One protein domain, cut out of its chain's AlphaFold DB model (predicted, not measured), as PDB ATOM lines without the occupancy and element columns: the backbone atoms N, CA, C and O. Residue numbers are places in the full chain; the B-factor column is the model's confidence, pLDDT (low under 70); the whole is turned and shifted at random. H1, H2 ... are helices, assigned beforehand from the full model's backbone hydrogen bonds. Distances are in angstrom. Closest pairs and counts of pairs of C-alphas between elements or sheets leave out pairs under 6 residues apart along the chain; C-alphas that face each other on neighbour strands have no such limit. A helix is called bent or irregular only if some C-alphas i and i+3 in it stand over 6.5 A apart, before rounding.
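Overview. This is residues 43 to 149 of the 153 residues of the protein "Hypothetical protein" of Miscanthus lutarioriparius (UniProt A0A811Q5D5). Look first at H5, the longest helix: with H4 and H6 it makes a loose cluster at one end of the domain, the three centres forming a triangle. H1 lies at the other end, the two short helices H2 and H3 lie between, and the long stretch of residues 61 to 88 winds from H1 to H2 with no named element. The printed part has 107 residues, with six named helices in the order H1 to H6 and no named strand. The class is all helix, though only 50 of the 107 residues are in named elements. The whole is compact, with a radius of gyration of the C-alphas of 14.6 A and spans of 41 by 30 by 23 A.

Along the chain. Find C-alpha 120 at (-42.379, -39.169, 49.293); from there H5, residues 120 to 134, runs 21.2 A to C-alpha 134 at (-41.708, -59.441, 43.187). H4 is residues 102 to 111, 14.7 A long, and H6 is residues 142 to 148, 10.0 A long. H3 is residues 97 to 100 and H2 is residues 89 to 93, each 6.5 A from first to last C-alpha. H3 is neither bent nor irregular, but only just. For H1, residues 52 to 60, begin at C-alpha 52 at (-20.541, -36.576, 33.436) and go 12.1 A.

Arrangement. Start at H5, which is close to but not clearly touching H6; their closest C-alphas, those of Phe 129 and Phe 145, are 7.3 A apart. These two run opposite ways at a steep tilt of 70.0 degrees, only just short of about perpendicular. H4 and H5 are near each other, with 6 pairs of C-alphas within 10 A and the closest at 8.1 A. H4 and H6 only just touch, with 3 pairs of C-alphas within 8 A, the closest being Leu 107 and Ile 142 at 6.1 A; they run the same way at a steep tilt of 64 degrees. H3 is close to but not clearly touching H5, with the closest C-alphas, Met 98 and Ala 127, 6.4 A apart. H3 and H2 are also close but not clearly touching, at 7.4 A between the C-alphas of Gln 91 and Arg 97. Farther out, H1 and H2 are near each other, with 5 pairs of C-alphas within 10 A, while H1 and H5 are apart. In H1, H2, H4, H5 and H6 every O i to N i+4 pair is within hydrogen-bond range; H3 is too short for such a pair, and its one O i to N i+3 pair is not within range.

Size, cuts and confidence. Look for the two C-alphas farthest apart at Asn 74 and Gln 136, 43.6 A from each other. The printed part has no cut. The link from H1 to H2, 28 residues, is long; those from H2 to H3 and from H3 to H4 are tight. The mean pLDDT of the printed part is 83.8, and you will find values under 70 at residue 43 and residues 95 to 100.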
ATOM      1  N   LEU A  43     -42.709 -26.367  37.152       68.38
ATOM      2  CA  LEU A  43     -41.959 -27.212  36.210       68.38
ATOM      3  C   LEU A  43     -40.546 -26.672  35.909       68.38
ATOM      4  O   LEU A  43     -39.790 -27.272  35.144       68.38
ATOM      5  N   LYS A  44     -40.171 -25.525  36.493       83.31
ATOM      6  CA  LYS A  44     -38.833 -24.928  36.370       83.31
ATOM      7  C   LYS A  44     -37.922 -25.457  37.477       83.31
ATOM      8  O   LYS A  44     -37.926 -24.934  38.585       83.31
ATOM      9  N   PHE A  45     -37.104 -26.457  37.158       81.94
ATOM     10  CA  PHE A  45     -36.137 -27.041  38.099       81.94
ATOM     11  C   PHE A  45     -34.822 -26.261  38.174       81.94
ATOM     12  O   PHE A  45     -34.063 -26.423  39.126       81.94
ATOM     13  N   GLY A  46     -34.554 -25.401  37.188       85.38
ATOM     14  CA  GLY A  46     -33.264 -24.729  37.054       85.38
ATOM     15  C   GLY A  46     -32.220 -25.616  36.375       85.38
ATOM     16  O   GLY A  46     -32.533 -26.698  35.883       85.38
ATOM     17  N   GLN A  47     -30.982 -25.124  36.290       86.38
ATOM     18  CA  GLN A  47     -29.897 -25.890  35.673       86.38
ATOM     19  C   GLN A  47     -29.508 -27.077  36.551       86.38
ATOM     20  O   GLN A  47     -29.385 -26.952  37.770       86.38
ATOM     21  N   THR A  48     -29.287 -28.222  35.910       88.75
ATOM     22  CA  THR A  48     -28.817 -29.424  36.593       88.75
ATOM     23  C   THR A  48     -27.424 -29.220  37.191       88.75
ATOM     24  O   THR A  48     -26.562 -28.577  36.594       88.75
ATOM     25  N   LEU A  49     -27.201 -29.807  38.368       89.44
ATOM     26  CA  LEU A  49     -25.871 -29.937  38.974       89.44
ATOM     27  C   LEU A  49     -25.177 -31.247  38.576       89.44
ATOM     28  O   LEU A  49     -23.999 -31.422  38.870       89.44
ATOM     29  N   MET A  50     -25.899 -32.168  37.926       92.00
ATOM     30  CA  MET A  50     -25.318 -33.409  37.417       92.00
ATOM     31  C   MET A  50     -24.366 -33.117  36.261       92.00
ATOM     32  O   MET A  50     -24.772 -32.542  35.251       92.00
ATOM     33  N   ASP A  51     -23.134 -33.598  36.388       91.50
ATOM     34  CA  ASP A  51     -22.143 -33.637  35.321       91.50
ATOM     35  C   ASP A  51     -21.801 -35.091  34.933       91.50
ATOM     36  O   ASP A  51     -22.295 -36.064  35.517       91.50
ATOM     37  N   ASP A  52     -20.961 -35.254  33.910       92.12
ATOM     38  CA  ASP A  52     -20.541 -36.576  33.436       92.12
ATOM     39  C   ASP A  52     -19.808 -37.395  34.503       92.12
ATOM     40  O   ASP A  52     -19.906 -38.625  34.501       92.12
ATOM     41  N   LYS A  53     -19.089 -36.730  35.413       93.94
ATOM     42  CA  LYS A  53     -18.308 -37.378  36.468       93.94
ATOM     43  C   LYS A  53     -19.230 -37.954  37.542       93.94
ATOM     44  O   LYS A  53     -19.007 -39.082  37.985       93.94
ATOM     45  N   GLU A  54     -20.260 -37.211  37.931       92.75
ATOM     46  CA  GLU A  54     -21.281 -37.670  38.872       92.75
ATOM     47  C   GLU A  54     -22.069 -38.848  38.278       92.75
ATOM     48  O   GLU A  54     -22.271 -39.872  38.938       92.75
ATOM     49  N   LEU A  55     -22.418 -38.771  36.988       92.06
ATOM     50  CA  LEU A  55     -23.065 -39.877  36.281       92.06
ATOM     51  C   LEU A  55     -22.172 -41.128  36.214       92.06
ATOM     52  O   LEU A  55     -22.639 -42.231  36.502       92.06
ATOM     53  N   ASP A  56     -20.885 -40.984  35.889       93.88
ATOM     54  CA  ASP A  56     -19.936 -42.105  35.873       93.88
ATOM     55  C   ASP A  56     -19.758 -42.743  37.255       93.88
ATOM     56  O   ASP A  56     -19.649 -43.972  37.373       93.88
ATOM     57  N   TRP A  57     -19.785 -41.940  38.320       93.81
ATOM     58  CA  TRP A  57     -19.799 -42.449  39.687       93.81
ATOM     59  C   TRP A  57     -21.059 -43.285  39.956       93.81
ATOM     60  O   TRP A  57     -20.953 -44.401  40.475       93.81
ATOM     61  N   MET A  58     -22.245 -42.822  39.547       91.38
ATOM     62  CA  MET A  58     -23.491 -43.585  39.707       91.38
ATOM     63  C   MET A  58     -23.470 -44.910  38.924       91.38
ATOM     64  O   MET A  58     -23.928 -45.940  39.434       91.38
ATOM     65  N   VAL A  59     -22.904 -44.913  37.713       91.19
ATOM     66  CA  VAL A  59     -22.729 -46.124  36.891       91.19
ATOM     67  C   VAL A  59     -21.764 -47.104  37.562       91.19
ATOM     68  O   VAL A  59     -22.075 -48.288  37.703       91.19
ATOM     69  N   THR A  60     -20.625 -46.613  38.056       93.88
ATOM     70  CA  THR A  60     -19.613 -47.424  38.758       93.88
ATOM     71  C   THR A  60     -20.191 -48.097  40.005       93.88
ATOM     72  O   THR A  60     -19.926 -49.270  40.271       93.88
ATOM     73  N   ASN A  61     -21.060 -47.392  40.734       89.81
ATOM     74  CA  ASN A  61     -21.765 -47.919  41.904       89.81
ATOM     75  C   ASN A  61     -22.990 -48.787  41.558       89.81
ATOM     76  O   ASN A  61     -23.752 -49.175  42.451       89.81
ATOM     77  N   ARG A  62     -23.194 -49.119  40.273       86.88
ATOM     78  CA  ARG A  62     -24.319 -49.926  39.769       86.88
ATOM     79  C   ARG A  62     -25.678 -49.363  40.198       86.88
ATOM     80  O   ARG A  62     -26.588 -50.119  40.553       86.88
ATOM     81  N   MET A  63     -25.792 -48.036  40.252       84.88
ATOM     82  CA  MET A  63     -27.046 -47.346  40.563       84.88
ATOM     83  C   MET A  63     -27.890 -47.160  39.304       84.88
ATOM     84  O   MET A  63     -29.104 -47.330  39.373       84.88
ATOM     85  N   VAL A  64     -27.239 -46.867  38.176       86.19
ATOM     86  CA  VAL A  64     -27.848 -46.676  36.854       86.19
ATOM     87  C   VAL A  64     -27.007 -47.346  35.770       86.19
ATOM     88  O   VAL A  64     -25.822 -47.617  35.968       86.19
ATOM     89  N   GLU A  65     -27.614 -47.594  34.614       87.31
ATOM     90  CA  GLU A  65     -26.920 -48.039  33.409       87.31
ATOM     91  C   GLU A  65     -26.678 -46.841  32.484       87.31
ATOM     92  O   GLU A  65     -27.615 -46.114  32.160       87.31
ATOM     93  N   ARG A  66     -25.430 -46.632  32.040       87.81
ATOM     94  CA  ARG A  66     -25.046 -45.457  31.232       87.81
ATOM     95  C   ARG A  66     -25.856 -45.334  29.936       87.81
ATOM     96  O   ARG A  66     -26.137 -44.223  29.509       87.81
ATOM     97  N   ALA A  67     -26.236 -46.458  29.325       87.38
ATOM     98  CA  ALA A  67     -27.021 -46.489  28.089       87.38
ATOM     99  C   ALA A  67     -28.480 -46.029  28.275       87.38
ATOM    100  O   ALA A  67     -29.136 -45.687  27.296       87.38
ATOM    101  N   SER A  68     -28.966 -46.003  29.517       83.19
ATOM    102  CA  SER A  68     -30.365 -45.744  29.866       83.19
ATOM    103  C   SER A  68     -30.576 -44.356  30.482       83.19
ATOM    104  O   SER A  68     -31.663 -44.068  30.970       83.19
ATOM    105  N   VAL A  69     -29.540 -43.506  30.511       87.62
ATOM    106  CA  VAL A  69     -29.578 -42.182  31.151       87.62
ATOM    107  C   VAL A  69     -29.067 -41.107  30.201       87.62
ATOM    108  O   VAL A  69     -28.063 -41.279  29.513       87.62
ATOM    109  N   ARG A  70     -29.740 -39.955  30.225       89.12
ATOM    110  CA  ARG A  70     -29.333 -38.724  29.550       89.12
ATOM    111  C   ARG A  70     -29.247 -37.599  30.577       89.12
ATOM    112  O   ARG A  70     -30.167 -37.421  31.369       89.12
ATOM    113  N   LEU A  71     -28.155 -36.834  30.550       89.94
ATOM    114  CA  LEU A  71     -28.041 -35.612  31.345       89.94
ATOM    115  C   LEU A  71     -28.875 -34.491  30.725       89.94
ATOM    116  O   LEU A  71     -28.936 -34.353  29.498       89.94
ATOM    117  N   LEU A  72     -29.492 -33.680  31.581       86.06
ATOM    118  CA  LEU A  72     -30.056 -32.406  31.157       86.06
ATOM    119  C   LEU A  72     -28.895 -31.487  30.751       86.06
ATOM    120  O   LEU A  72     -27.847 -31.484  31.392       86.06
ATOM    121  N   GLY A  73     -29.055 -30.755  29.650       82.44
ATOM    122  CA  GLY A  73     -28.061 -29.778  29.203       82.44
ATOM    123  C   GLY A  73     -28.222 -28.448  29.941       82.44
ATOM    124  O   GLY A  73     -28.378 -28.393  31.156       82.44
ATOM    125  N   ASN A  74     -28.291 -27.356  29.181       84.94
ATOM    126  CA  ASN A  74     -28.603 -26.020  29.713       84.94
ATOM    127  C   ASN A  74     -30.119 -25.793  29.914       84.94
ATOM    128  O   ASN A  74     -30.574 -24.653  30.023       84.94
ATOM    129  N   GLU A  75     -30.898 -26.873  29.903       86.56
ATOM    130  CA  GLU A  75     -32.351 -26.880  30.054       86.56
ATOM    131  C   GLU A  75     -32.719 -26.551  31.507       86.56
ATOM    132  O   GLU A  75     -32.194 -27.152  32.439       86.56
ATOM    133  N   VAL A  76     -33.622 -25.586  31.697       86.38
ATOM    134  CA  VAL A  76     -34.167 -25.217  33.023       86.38
ATOM    135  C   VAL A  76     -35.561 -25.791  33.274       86.38
ATOM    136  O   VAL A  76     -36.016 -25.852  34.416       86.38
ATOM    137  N   ILE A  77     -36.229 -26.190  32.193       87.06
ATOM    138  CA  ILE A  77     -37.462 -26.970  32.174       87.06
ATOM    139  C   ILE A  77     -37.103 -28.245  31.402       87.06
ATOM    140  O   ILE A  77     -36.687 -28.130  30.247       87.06
ATOM    141  N   PRO A  78     -37.183 -29.426  32.028       84.56
ATOM    142  CA  PRO A  78     -36.939 -30.694  31.374       84.56
ATOM    143  C   PRO A  78     -37.940 -30.923  30.246       84.56
ATOM    144  O   PRO A  78     -39.133 -30.683  30.417       84.56
ATOM    145  N   ASP A  79     -37.449 -31.453  29.132       85.94
ATOM    146  CA  ASP A  79     -38.273 -31.950  28.028       85.94
ATOM    147  C   ASP A  79     -38.014 -33.461  27.865       85.94
ATOM    148  O   ASP A  79     -37.098 -33.870  27.134       85.94
ATOM    149  N   PRO A  80     -38.699 -34.317  28.653       84.38
ATOM    150  CA  PRO A  80     -38.532 -35.761  28.561       84.38
ATOM    151  C   PRO A  80     -39.124 -36.285  27.247       84.38
ATOM    152  O   PRO A  80     -40.271 -36.011  26.896       84.38
ATOM    153  N   LYS A  81     -38.349 -37.090  26.513       85.06
ATOM    154  CA  LYS A  81     -38.852 -37.777  25.313       85.06
ATOM    155  C   LYS A  81     -39.827 -38.896  25.698       85.06
ATOM    156  O   LYS A  81     -39.850 -39.326  26.852       85.06
ATOM    157  N   PRO A  82     -40.605 -39.443  24.743       80.56
ATOM    158  CA  PRO A  82     -41.375 -40.654  24.999       80.56
ATOM    159  C   PRO A  82     -40.488 -41.750  25.605       80.56
ATOM    160  O   PRO A  82     -39.391 -41.987  25.100       80.56
ATOM    161  N   TYR A  83     -40.985 -42.408  26.655       77.38
ATOM    162  CA  TYR A  83     -40.272 -43.436  27.431       77.38
ATOM    163  C   TYR A  83     -39.086 -42.918  28.276       77.38
ATOM    164  O   TYR A  83     -38.345 -43.718  28.841       77.38
ATOM    165  N   GLU A  84     -38.909 -41.599  28.408       83.62
ATOM    166  CA  GLU A  84     -37.993 -40.984  29.378       83.62
ATOM    167  C   GLU A  84     -38.781 -40.427  30.577       83.62
ATOM    168  O   GLU A  84     -39.936 -40.020  30.455       83.62
ATOM    169  N   CYS A  85     -38.151 -40.378  31.751       82.50
ATOM    170  CA  CYS A  85     -38.678 -39.662  32.911       82.50
ATOM    171  C   CYS A  85     -37.562 -38.880  33.608       82.50
ATOM    172  O   CYS A  85     -36.395 -39.276  33.584       82.50
ATOM    173  N   VAL A  86     -37.927 -37.759  34.229       85.38
ATOM    174  CA  VAL A  86     -36.987 -36.930  34.989       85.38
ATOM    175  C   VAL A  86     -36.848 -37.491  36.396       85.38
ATOM    176  O   VAL A  86     -37.837 -37.698  37.097       85.38
ATOM    177  N   VAL A  87     -35.608 -37.722  36.812       84.62
ATOM    178  CA  VAL A  87     -35.263 -38.325  38.101       84.62
ATOM    179  C   VAL A  87     -34.178 -37.508  38.778       84.62
ATOM    180  O   VAL A  87     -33.317 -36.928  38.118       84.62
ATOM    181  N   PHE A  88     -34.196 -37.489  40.107       85.62
ATOM    182  CA  PHE A  88     -33.160 -36.830  40.898       85.62
ATOM    183  C   PHE A  88     -32.156 -37.853  41.414       85.62
ATOM    184  O   PHE A  88     -32.531 -38.961  41.804       85.62
ATOM    185  N   GLN A  89     -30.881 -37.468  41.478       85.88
ATOM    186  CA  GLN A  89     -29.813 -38.312  42.020       85.88
ATOM    187  C   GLN A  89     -30.163 -38.864  43.415       85.88
ATOM    188  O   GLN A  89     -29.962 -40.052  43.685       85.88
ATOM    189  N   ASP A  90     -30.761 -38.033  44.270       84.00
ATOM    190  CA  ASP A  90     -31.136 -38.394  45.640       84.00
ATOM    191  C   ASP A  90     -32.127 -39.561  45.712       84.00
ATOM    192  O   ASP A  90     -32.091 -40.351  46.658       84.00
ATOM    193  N   GLN A  91     -32.965 -39.751  44.687       78.06
ATOM    194  CA  GLN A  91     -33.875 -40.898  44.614       78.06
ATOM    195  C   GLN A  91     -33.084 -42.213  44.510       78.06
ATOM    196  O   GLN A  91     -33.412 -43.207  45.163       78.06
ATOM    197  N   PHE A  92     -31.977 -42.220  43.763       78.44
ATOM    198  CA  PHE A  92     -31.094 -43.381  43.670       78.44
ATOM    199  C   PHE A  92     -30.267 -43.579  44.942       78.44
ATOM    200  O   PHE A  92     -30.058 -44.726  45.352       78.44
ATOM    201  N   ALA A  93     -29.827 -42.494  45.587       75.50
ATOM    202  CA  ALA A  93     -29.129 -42.550  46.872       75.50
ATOM    203  C   ALA A  93     -30.021 -43.157  47.970       75.50
ATOM    204  O   ALA A  93     -29.581 -44.033  48.717       75.50
ATOM    205  N   ALA A  94     -31.310 -42.805  47.973       72.06
ATOM    206  CA  ALA A  94     -32.342 -43.411  48.814       72.06
ATOM    207  C   ALA A  94     -32.687 -44.866  48.427       72.06
ATOM    208  O   ALA A  94     -33.589 -45.470  49.005       72.06
ATOM    209  N   ARG A  95     -31.969 -45.452  47.455       69.25
ATOM    210  CA  ARG A  95     -32.183 -46.800  46.905       69.25
ATOM    211  C   ARG A  95     -33.565 -47.005  46.292       69.25
ATOM    212  O   ARG A  95     -33.978 -48.146  46.081       69.25
ATOM    213  N   LEU A  96     -34.238 -45.925  45.902       67.50
ATOM    214  CA  LEU A  96     -35.493 -45.958  45.159       67.50
ATOM    215  C   LEU A  96     -35.190 -46.235  43.678       67.50
ATOM    216  O   LEU A  96     -35.550 -45.470  42.792       67.50
ATOM    217  N   ARG A  97     -34.553 -47.381  43.390       64.31
ATOM    218  CA  ARG A  97     -34.237 -47.866  42.025       64.31
ATOM    219  C   ARG A  97     -35.486 -48.243  41.208       64.31
ATOM    220  O   ARG A  97     -35.384 -48.885  40.168       64.31
ATOM    221  N   MET A  98     -36.661 -47.858  41.697       62.88
ATOM    222  CA  MET A  98     -37.964 -48.037  41.063       62.88
ATOM    223  C   MET A  98     -38.042 -47.302  39.727       62.88
ATOM    224  O   MET A  98     -38.697 -47.799  38.818       62.88
ATOM    225  N   ALA A  99     -37.332 -46.171  39.614       58.34
ATOM    226  CA  ALA A  99     -37.309 -45.263  38.467       58.34
ATOM    227  C   ALA A  99     -37.088 -45.936  37.095       58.34
ATOM    228  O   ALA A  99     -37.505 -45.391  36.081       58.34
ATOM    229  N   CYS A 100     -36.477 -47.123  37.055       59.25
ATOM    230  CA  CYS A 100     -36.116 -47.819  35.818       59.25
ATOM    231  C   CYS A 100     -36.955 -49.088  35.572       59.25
ATOM    232  O   CYS A 100     -36.407 -50.123  35.195       59.25
ATOM    233  N   GLN A 101     -38.253 -49.083  35.880       70.00
ATOM    234  CA  GLN A 101     -39.142 -50.227  35.640       70.00
ATOM    235  C   GLN A 101     -40.287 -49.841  34.701       70.00
ATOM    236  O   GLN A 101     -40.976 -48.859  34.964       70.00
ATOM    237  N   ASP A 102     -40.570 -50.669  33.691       75.62
ATOM    238  CA  ASP A 102     -41.681 -50.466  32.742       75.62
ATOM    239  C   ASP A 102     -43.034 -50.281  33.448       75.62
ATOM    240  O   ASP A 102     -43.898 -49.534  32.996       75.62
ATOM    241  N   PHE A 103     -43.219 -50.945  34.595       83.06
ATOM    242  CA  PHE A 103     -44.409 -50.786  35.430       83.06
ATOM    243  C   PHE A 103     -44.595 -49.346  35.919       83.06
ATOM    244  O   PHE A 103     -45.716 -48.845  35.932       83.06
ATOM    245  N   LEU A 104     -43.511 -48.678  36.317       82.50
ATOM    246  CA  LEU A 104     -43.575 -47.320  36.838       82.50
ATOM    247  C   LEU A 104     -43.983 -46.335  35.746       82.50
ATOM    248  O   LEU A 104     -44.822 -45.480  35.994       82.50
ATOM    249  N   GLU A 105     -43.471 -46.501  34.527       81.12
ATOM    250  CA  GLU A 105     -43.892 -45.684  33.388       81.12
ATOM    251  C   GLU A 105     -45.397 -45.829  33.122       81.12
ATOM    252  O   GLU A 105     -46.108 -44.835  32.963       81.12
ATOM    253  N   GLN A 106     -45.907 -47.065  33.108       84.00
ATOM    254  CA  GLN A 106     -47.330 -47.291  32.873       84.00
ATOM    255  C   GLN A 106     -48.193 -46.755  34.023       84.00
ATOM    256  O   GLN A 106     -49.281 -46.236  33.779       84.00
ATOM    257  N   LEU A 107     -47.705 -46.846  35.263       86.75
ATOM    258  CA  LEU A 107     -48.375 -46.291  36.432       86.75
ATOM    259  C   LEU A 107     -48.452 -44.760  36.357       86.75
ATOM    260  O   LEU A 107     -49.532 -44.198  36.493       86.75
ATOM    261  N   LEU A 108     -47.335 -44.088  36.083       85.75
ATOM    262  CA  LEU A 108     -47.279 -42.633  35.925       85.75
ATOM    263  C   LEU A 108     -48.223 -42.151  34.817       85.75
ATOM    264  O   LEU A 108     -49.009 -41.227  35.030       85.75
ATOM    265  N   LYS A 109     -48.241 -42.853  33.675       85.00
ATOM    266  CA  LYS A 109     -49.193 -42.608  32.579       85.00
ATOM    267  C   LYS A 109     -50.648 -42.800  33.007       85.00
ATOM    268  O   LYS A 109     -51.490 -41.990  32.634       85.00
ATOM    269  N   ALA A 110     -50.955 -43.839  33.785       85.44
ATOM    270  CA  ALA A 110     -52.317 -44.112  34.248       85.44
ATOM    271  C   ALA A 110     -52.877 -42.993  35.141       85.44
ATOM    272  O   ALA A 110     -54.084 -42.762  35.140       85.44
ATOM    273  N   TYR A 111     -52.004 -42.291  35.865       83.56
ATOM    274  CA  TYR A 111     -52.366 -41.160  36.718       83.56
ATOM    275  C   TYR A 111     -52.090 -39.789  36.090       83.56
ATOM    276  O   TYR A 111     -52.382 -38.776  36.718       83.56
ATOM    277  N   ASN A 112     -51.567 -39.747  34.859       84.94
ATOM    278  CA  ASN A 112     -51.173 -38.523  34.161       84.94
ATOM    279  C   ASN A 112     -50.242 -37.622  34.996       84.94
ATOM    280  O   ASN A 112     -50.446 -36.412  35.079       84.94
ATOM    281  N   ILE A 113     -49.236 -38.231  35.629       85.44
ATOM    282  CA  ILE A 113     -48.216 -37.527  36.411       85.44
ATOM    283  C   ILE A 113     -46.805 -37.906  35.978       85.44
ATOM    284  O   ILE A 113     -46.581 -38.940  35.349       85.44
ATOM    285  N   GLU A 114     -45.836 -37.100  36.389       83.00
ATOM    286  CA  GLU A 114     -44.415 -37.380  36.224       83.00
ATOM    287  C   GLU A 114     -43.744 -37.784  37.546       83.00
ATOM    288  O   GLU A 114     -44.226 -37.484  38.636       83.00
ATOM    289  N   MET A 115     -42.581 -38.440  37.458       81.50
ATOM    290  CA  MET A 115     -41.812 -38.915  38.622       81.50
ATOM    291  C   MET A 115     -41.551 -37.835  39.675       81.50
ATOM    292  O   MET A 115     -41.597 -38.107  40.872       81.50
ATOM    293  N   HIS A 116     -41.263 -36.613  39.233       77.94
ATOM    294  CA  HIS A 116     -40.945 -35.493  40.111       77.94
ATOM    295  C   HIS A 116     -42.167 -34.958  40.879       77.94
ATOM    296  O   HIS A 116     -41.996 -34.242  41.860       77.94
ATOM    297  N   GLN A 117     -43.385 -35.296  40.443       82.06
ATOM    298  CA  GLN A 117     -44.637 -34.898  41.092       82.06
ATOM    299  C   GLN A 117     -45.044 -35.875  42.200       82.06
ATOM    300  O   GLN A 117     -45.989 -35.619  42.935       82.06
ATOM    301  N   LEU A 118     -44.354 -37.011  42.340       82.94
ATOM    302  CA  LEU A 118     -44.663 -37.974  43.386       82.94
ATOM    303  C   LEU A 118     -44.260 -37.438  44.763       82.94
ATOM    304  O   LEU A 118     -43.087 -37.166  45.029       82.94
ATOM    305  N   THR A 119     -45.216 -37.415  45.691       83.50
ATOM    306  CA  THR A 119     -44.903 -37.219  47.111       83.50
ATOM    307  C   THR A 119     -43.997 -38.345  47.630       83.50
ATOM    308  O   THR A 119     -44.092 -39.485  47.158       83.50
ATOM    309  N   PRO A 120     -43.173 -38.107  48.671       80.81
ATOM    310  CA  PRO A 120     -42.379 -39.169  49.293       80.81
ATOM    311  C   PRO A 120     -43.217 -40.388  49.712       80.81
ATOM    312  O   PRO A 120     -42.774 -41.528  49.581       80.81
ATOM    313  N   ASN A 121     -44.460 -40.158  50.155       84.31
ATOM    314  CA  ASN A 121     -45.414 -41.218  50.478       84.31
ATOM    315  C   ASN A 121     -45.842 -42.010  49.231       84.31
ATOM    316  O   ASN A 121     -45.879 -43.237  49.271       84.31
ATOM    317  N   GLY A 122     -46.126 -41.329  48.117       85.69
ATOM    318  CA  GLY A 122     -46.403 -41.968  46.829       85.69
ATOM    319  C   GLY A 122     -45.252 -42.869  46.385       85.69
ATOM    320  O   GLY A 122     -45.469 -44.046  46.099       85.69
ATOM    321  N   ILE A 123     -44.015 -42.364  46.439       83.00
ATOM    322  CA  ILE A 123     -42.828 -43.153  46.085       83.00
ATOM    323  C   ILE A 123     -42.686 -44.378  47.002       83.00
ATOM    324  O   ILE A 123     -42.442 -45.483  46.514       83.00
ATOM    325  N   ALA A 124     -42.891 -44.222  48.314       82.94
ATOM    326  CA  ALA A 124     -42.825 -45.328  49.268       82.94
ATOM    327  C   ALA A 124     -43.900 -46.402  49.015       82.94
ATOM    328  O   ALA A 124     -43.583 -47.592  49.046       82.94
ATOM    329  N   LYS A 125     -45.147 -46.005  48.715       87.12
ATOM    330  CA  LYS A 125     -46.237 -46.940  48.373       87.12
ATOM    331  C   LYS A 125     -45.897 -47.754  47.126       87.12
ATOM    332  O   LYS A 125     -46.000 -48.980  47.148       87.12
ATOM    333  N   ILE A 126     -45.450 -47.084  46.064       86.81
ATOM    334  CA  ILE A 126     -45.049 -47.737  44.811       86.81
ATOM    335  C   ILE A 126     -43.889 -48.700  45.065       86.81
ATOM    336  O   ILE A 126     -43.919 -49.853  44.629       86.81
ATOM    337  N   ALA A 127     -42.890 -48.246  45.822       83.81
ATOM    338  CA  ALA A 127     -41.718 -49.040  46.129       83.81
ATOM    339  C   ALA A 127     -42.062 -50.318  46.911       83.81
ATOM    340  O   ALA A 127     -41.600 -51.410  46.574       83.81
ATOM    341  N   LEU A 128     -42.908 -50.190  47.933       85.62
ATOM    342  CA  LEU A 128     -43.356 -51.315  48.743       85.62
ATOM    343  C   LEU A 128     -44.182 -52.309  47.921       85.62
ATOM    344  O   LEU A 128     -43.976 -53.514  48.051       85.62
ATOM    345  N   PHE A 129     -45.075 -51.819  47.059       87.44
ATOM    346  CA  PHE A 129     -45.886 -52.673  46.195       87.44
ATOM    347  C   PHE A 129     -45.018 -53.496  45.239       87.44
ATOM    348  O   PHE A 129     -45.154 -54.718  45.179       87.44
ATOM    349  N   ILE A 130     -44.073 -52.851  44.545       85.56
ATOM    350  CA  ILE A 130     -43.170 -53.541  43.617       85.56
ATOM    351  C   ILE A 130     -42.368 -54.621  44.340       85.56
ATOM    352  O   ILE A 130     -42.246 -55.742  43.844       85.56
ATOM    353  N   TRP A 131     -41.844 -54.297  45.522       83.88
ATOM    354  CA  TRP A 131     -41.118 -55.255  46.344       83.88
ATOM    355  C   TRP A 131     -42.004 -56.439  46.758       83.88
ATOM    356  O   TRP A 131     -41.632 -57.586  46.521       83.88
ATOM    357  N   ALA A 132     -43.197 -56.178  47.301       85.19
ATOM    358  CA  ALA A 132     -44.106 -57.211  47.793       85.19
ATOM    359  C   ALA A 132     -44.567 -58.178  46.690       85.19
ATOM    360  O   ALA A 132     -44.657 -59.382  46.932       85.19
ATOM    361  N   VAL A 133     -44.832 -57.660  45.486       86.75
ATOM    362  CA  VAL A 133     -45.256 -58.457  44.326       86.75
ATOM    363  C   VAL A 133     -44.095 -59.287  43.774       86.75
ATOM    364  O   VAL A 133     -44.253 -60.489  43.559       86.75
ATOM    365  N   LYS A 134     -42.898 -58.698  43.634       83.25
ATOM    366  CA  LYS A 134     -41.708 -59.441  43.187       83.25
ATOM    367  C   LYS A 134     -41.279 -60.527  44.172       83.25
ATOM    368  O   LYS A 134     -40.826 -61.580  43.744       83.25
ATOM    369  N   CYS A 135     -41.447 -60.311  45.477       81.69
ATOM    370  CA  CYS A 135     -41.180 -61.342  46.484       81.69
ATOM    371  C   CYS A 135     -42.107 -62.561  46.371       81.69
ATOM    372  O   CYS A 135     -41.763 -63.623  46.883       81.69
ATOM    373  N   GLN A 136     -43.259 -62.415  45.716       85.50
ATOM    374  CA  GLN A 136     -44.214 -63.496  45.480       85.50
ATOM    375  C   GLN A 136     -44.062 -64.129  44.088       85.50
ATOM    376  O   GLN A 136     -44.838 -65.017  43.755       85.50
ATOM    377  N   ASP A 137     -43.082 -63.683  43.290       84.31
ATOM    378  CA  ASP A 137     -42.870 -64.106  41.896       84.31
ATOM    379  C   ASP A 137     -44.108 -63.891  41.001       84.31
ATOM    380  O   ASP A 137     -44.396 -64.643  40.071       84.31
ATOM    381  N   VAL A 138     -44.882 -62.843  41.310       86.75
ATOM    382  CA  VAL A 138     -46.069 -62.436  40.551       86.75
ATOM    383  C   VAL A 138     -45.719 -61.240  39.664       86.75
ATOM    384  O   VAL A 138     -44.865 -60.417  39.998       86.75
ATOM    385  N   ASN A 139     -46.383 -61.126  38.514       86.12
ATOM    386  CA  ASN A 139     -46.218 -59.978  37.625       86.12
ATOM    387  C   ASN A 139     -46.885 -58.721  38.196       86.12
ATOM    388  O   ASN A 139     -47.965 -58.780  38.782       86.12
ATOM    389  N   LEU A 140     -46.252 -57.571  37.972       86.19
ATOM    390  CA  LEU A 140     -46.810 -56.278  38.352       86.19
ATOM    391  C   LEU A 140     -48.011 -55.935  37.463       86.19
ATOM    392  O   LEU A 140     -47.908 -55.969  36.239       86.19
ATOM    393  N   ASP A 141     -49.126 -55.565  38.090       87.31
ATOM    394  CA  ASP A 141     -50.343 -55.109  37.420       87.31
ATOM    395  C   ASP A 141     -50.786 -53.765  38.006       87.31
ATOM    396  O   ASP A 141     -50.957 -53.606  39.217       87.31
ATOM    397  N   ILE A 142     -50.987 -52.788  37.124       85.62
ATOM    398  CA  ILE A 142     -51.431 -51.437  37.478       85.62
ATOM    399  C   ILE A 142     -52.826 -51.487  38.088       85.62
ATOM    400  O   ILE A 142     -53.103 -50.758  39.035       85.62
ATOM    401  N   ARG A 143     -53.710 -52.359  37.585       86.19
ATOM    402  CA  ARG A 143     -55.081 -52.456  38.103       86.19
ATOM    403  C   ARG A 143     -55.078 -52.940  39.545       86.19
ATOM    404  O   ARG A 143     -55.815 -52.395  40.362       86.19
ATOM    405  N   ALA A 144     -54.217 -53.907  39.861       86.12
ATOM    406  CA  ALA A 144     -53.999 -54.350  41.230       86.12
ATOM    407  C   ALA A 144     -53.469 -53.209  42.113       86.12
ATOM    408  O   ALA A 144     -54.008 -52.986  43.192       86.12
ATOM    409  N   PHE A 145     -52.484 -52.433  41.644       86.50
ATOM    410  CA  PHE A 145     -52.002 -51.271  42.397       86.50
ATOM    411  C   PHE A 145     -53.121 -50.255  42.674       86.50
ATOM    412  O   PHE A 145     -53.340 -49.896  43.827       86.50
ATOM    413  N   CYS A 146     -53.869 -49.837  41.647       84.94
ATOM    414  CA  CYS A 146     -54.952 -48.859  41.786       84.94
ATOM    415  C   CYS A 146     -56.110 -49.358  42.662       84.94
ATOM    416  O   CYS A 146     -56.789 -48.554  43.288       84.94
ATOM    417  N   ALA A 147     -56.346 -50.672  42.721       85.81
ATOM    418  CA  ALA A 147     -57.358 -51.250  43.602       85.81
ATOM    419  C   ALA A 147     -56.938 -51.243  45.084       85.81
ATOM    420  O   ALA A 147     -57.803 -51.216  45.957       85.81
ATOM    421  N   LEU A 148     -55.632 -51.290  45.376       84.44
ATOM    422  CA  LEU A 148     -55.101 -51.344  46.744       84.44
ATOM    423  C   LEU A 148     -54.633 -49.985  47.280       84.44
ATOM    424  O   LEU A 148     -54.529 -49.811  48.497       84.44
ATOM    425  N   HIS A 149     -54.308 -49.039  46.403       81.81
ATOM    426  CA  HIS A 149     -53.651 -47.798  46.784       81.81
ATOM    427  C   HIS A 149     -54.267 -46.584  46.095       81.81
ATOM    428  O   HIS A 149     -54.333 -46.510  44.873       81.81
TER     429      HIS A 149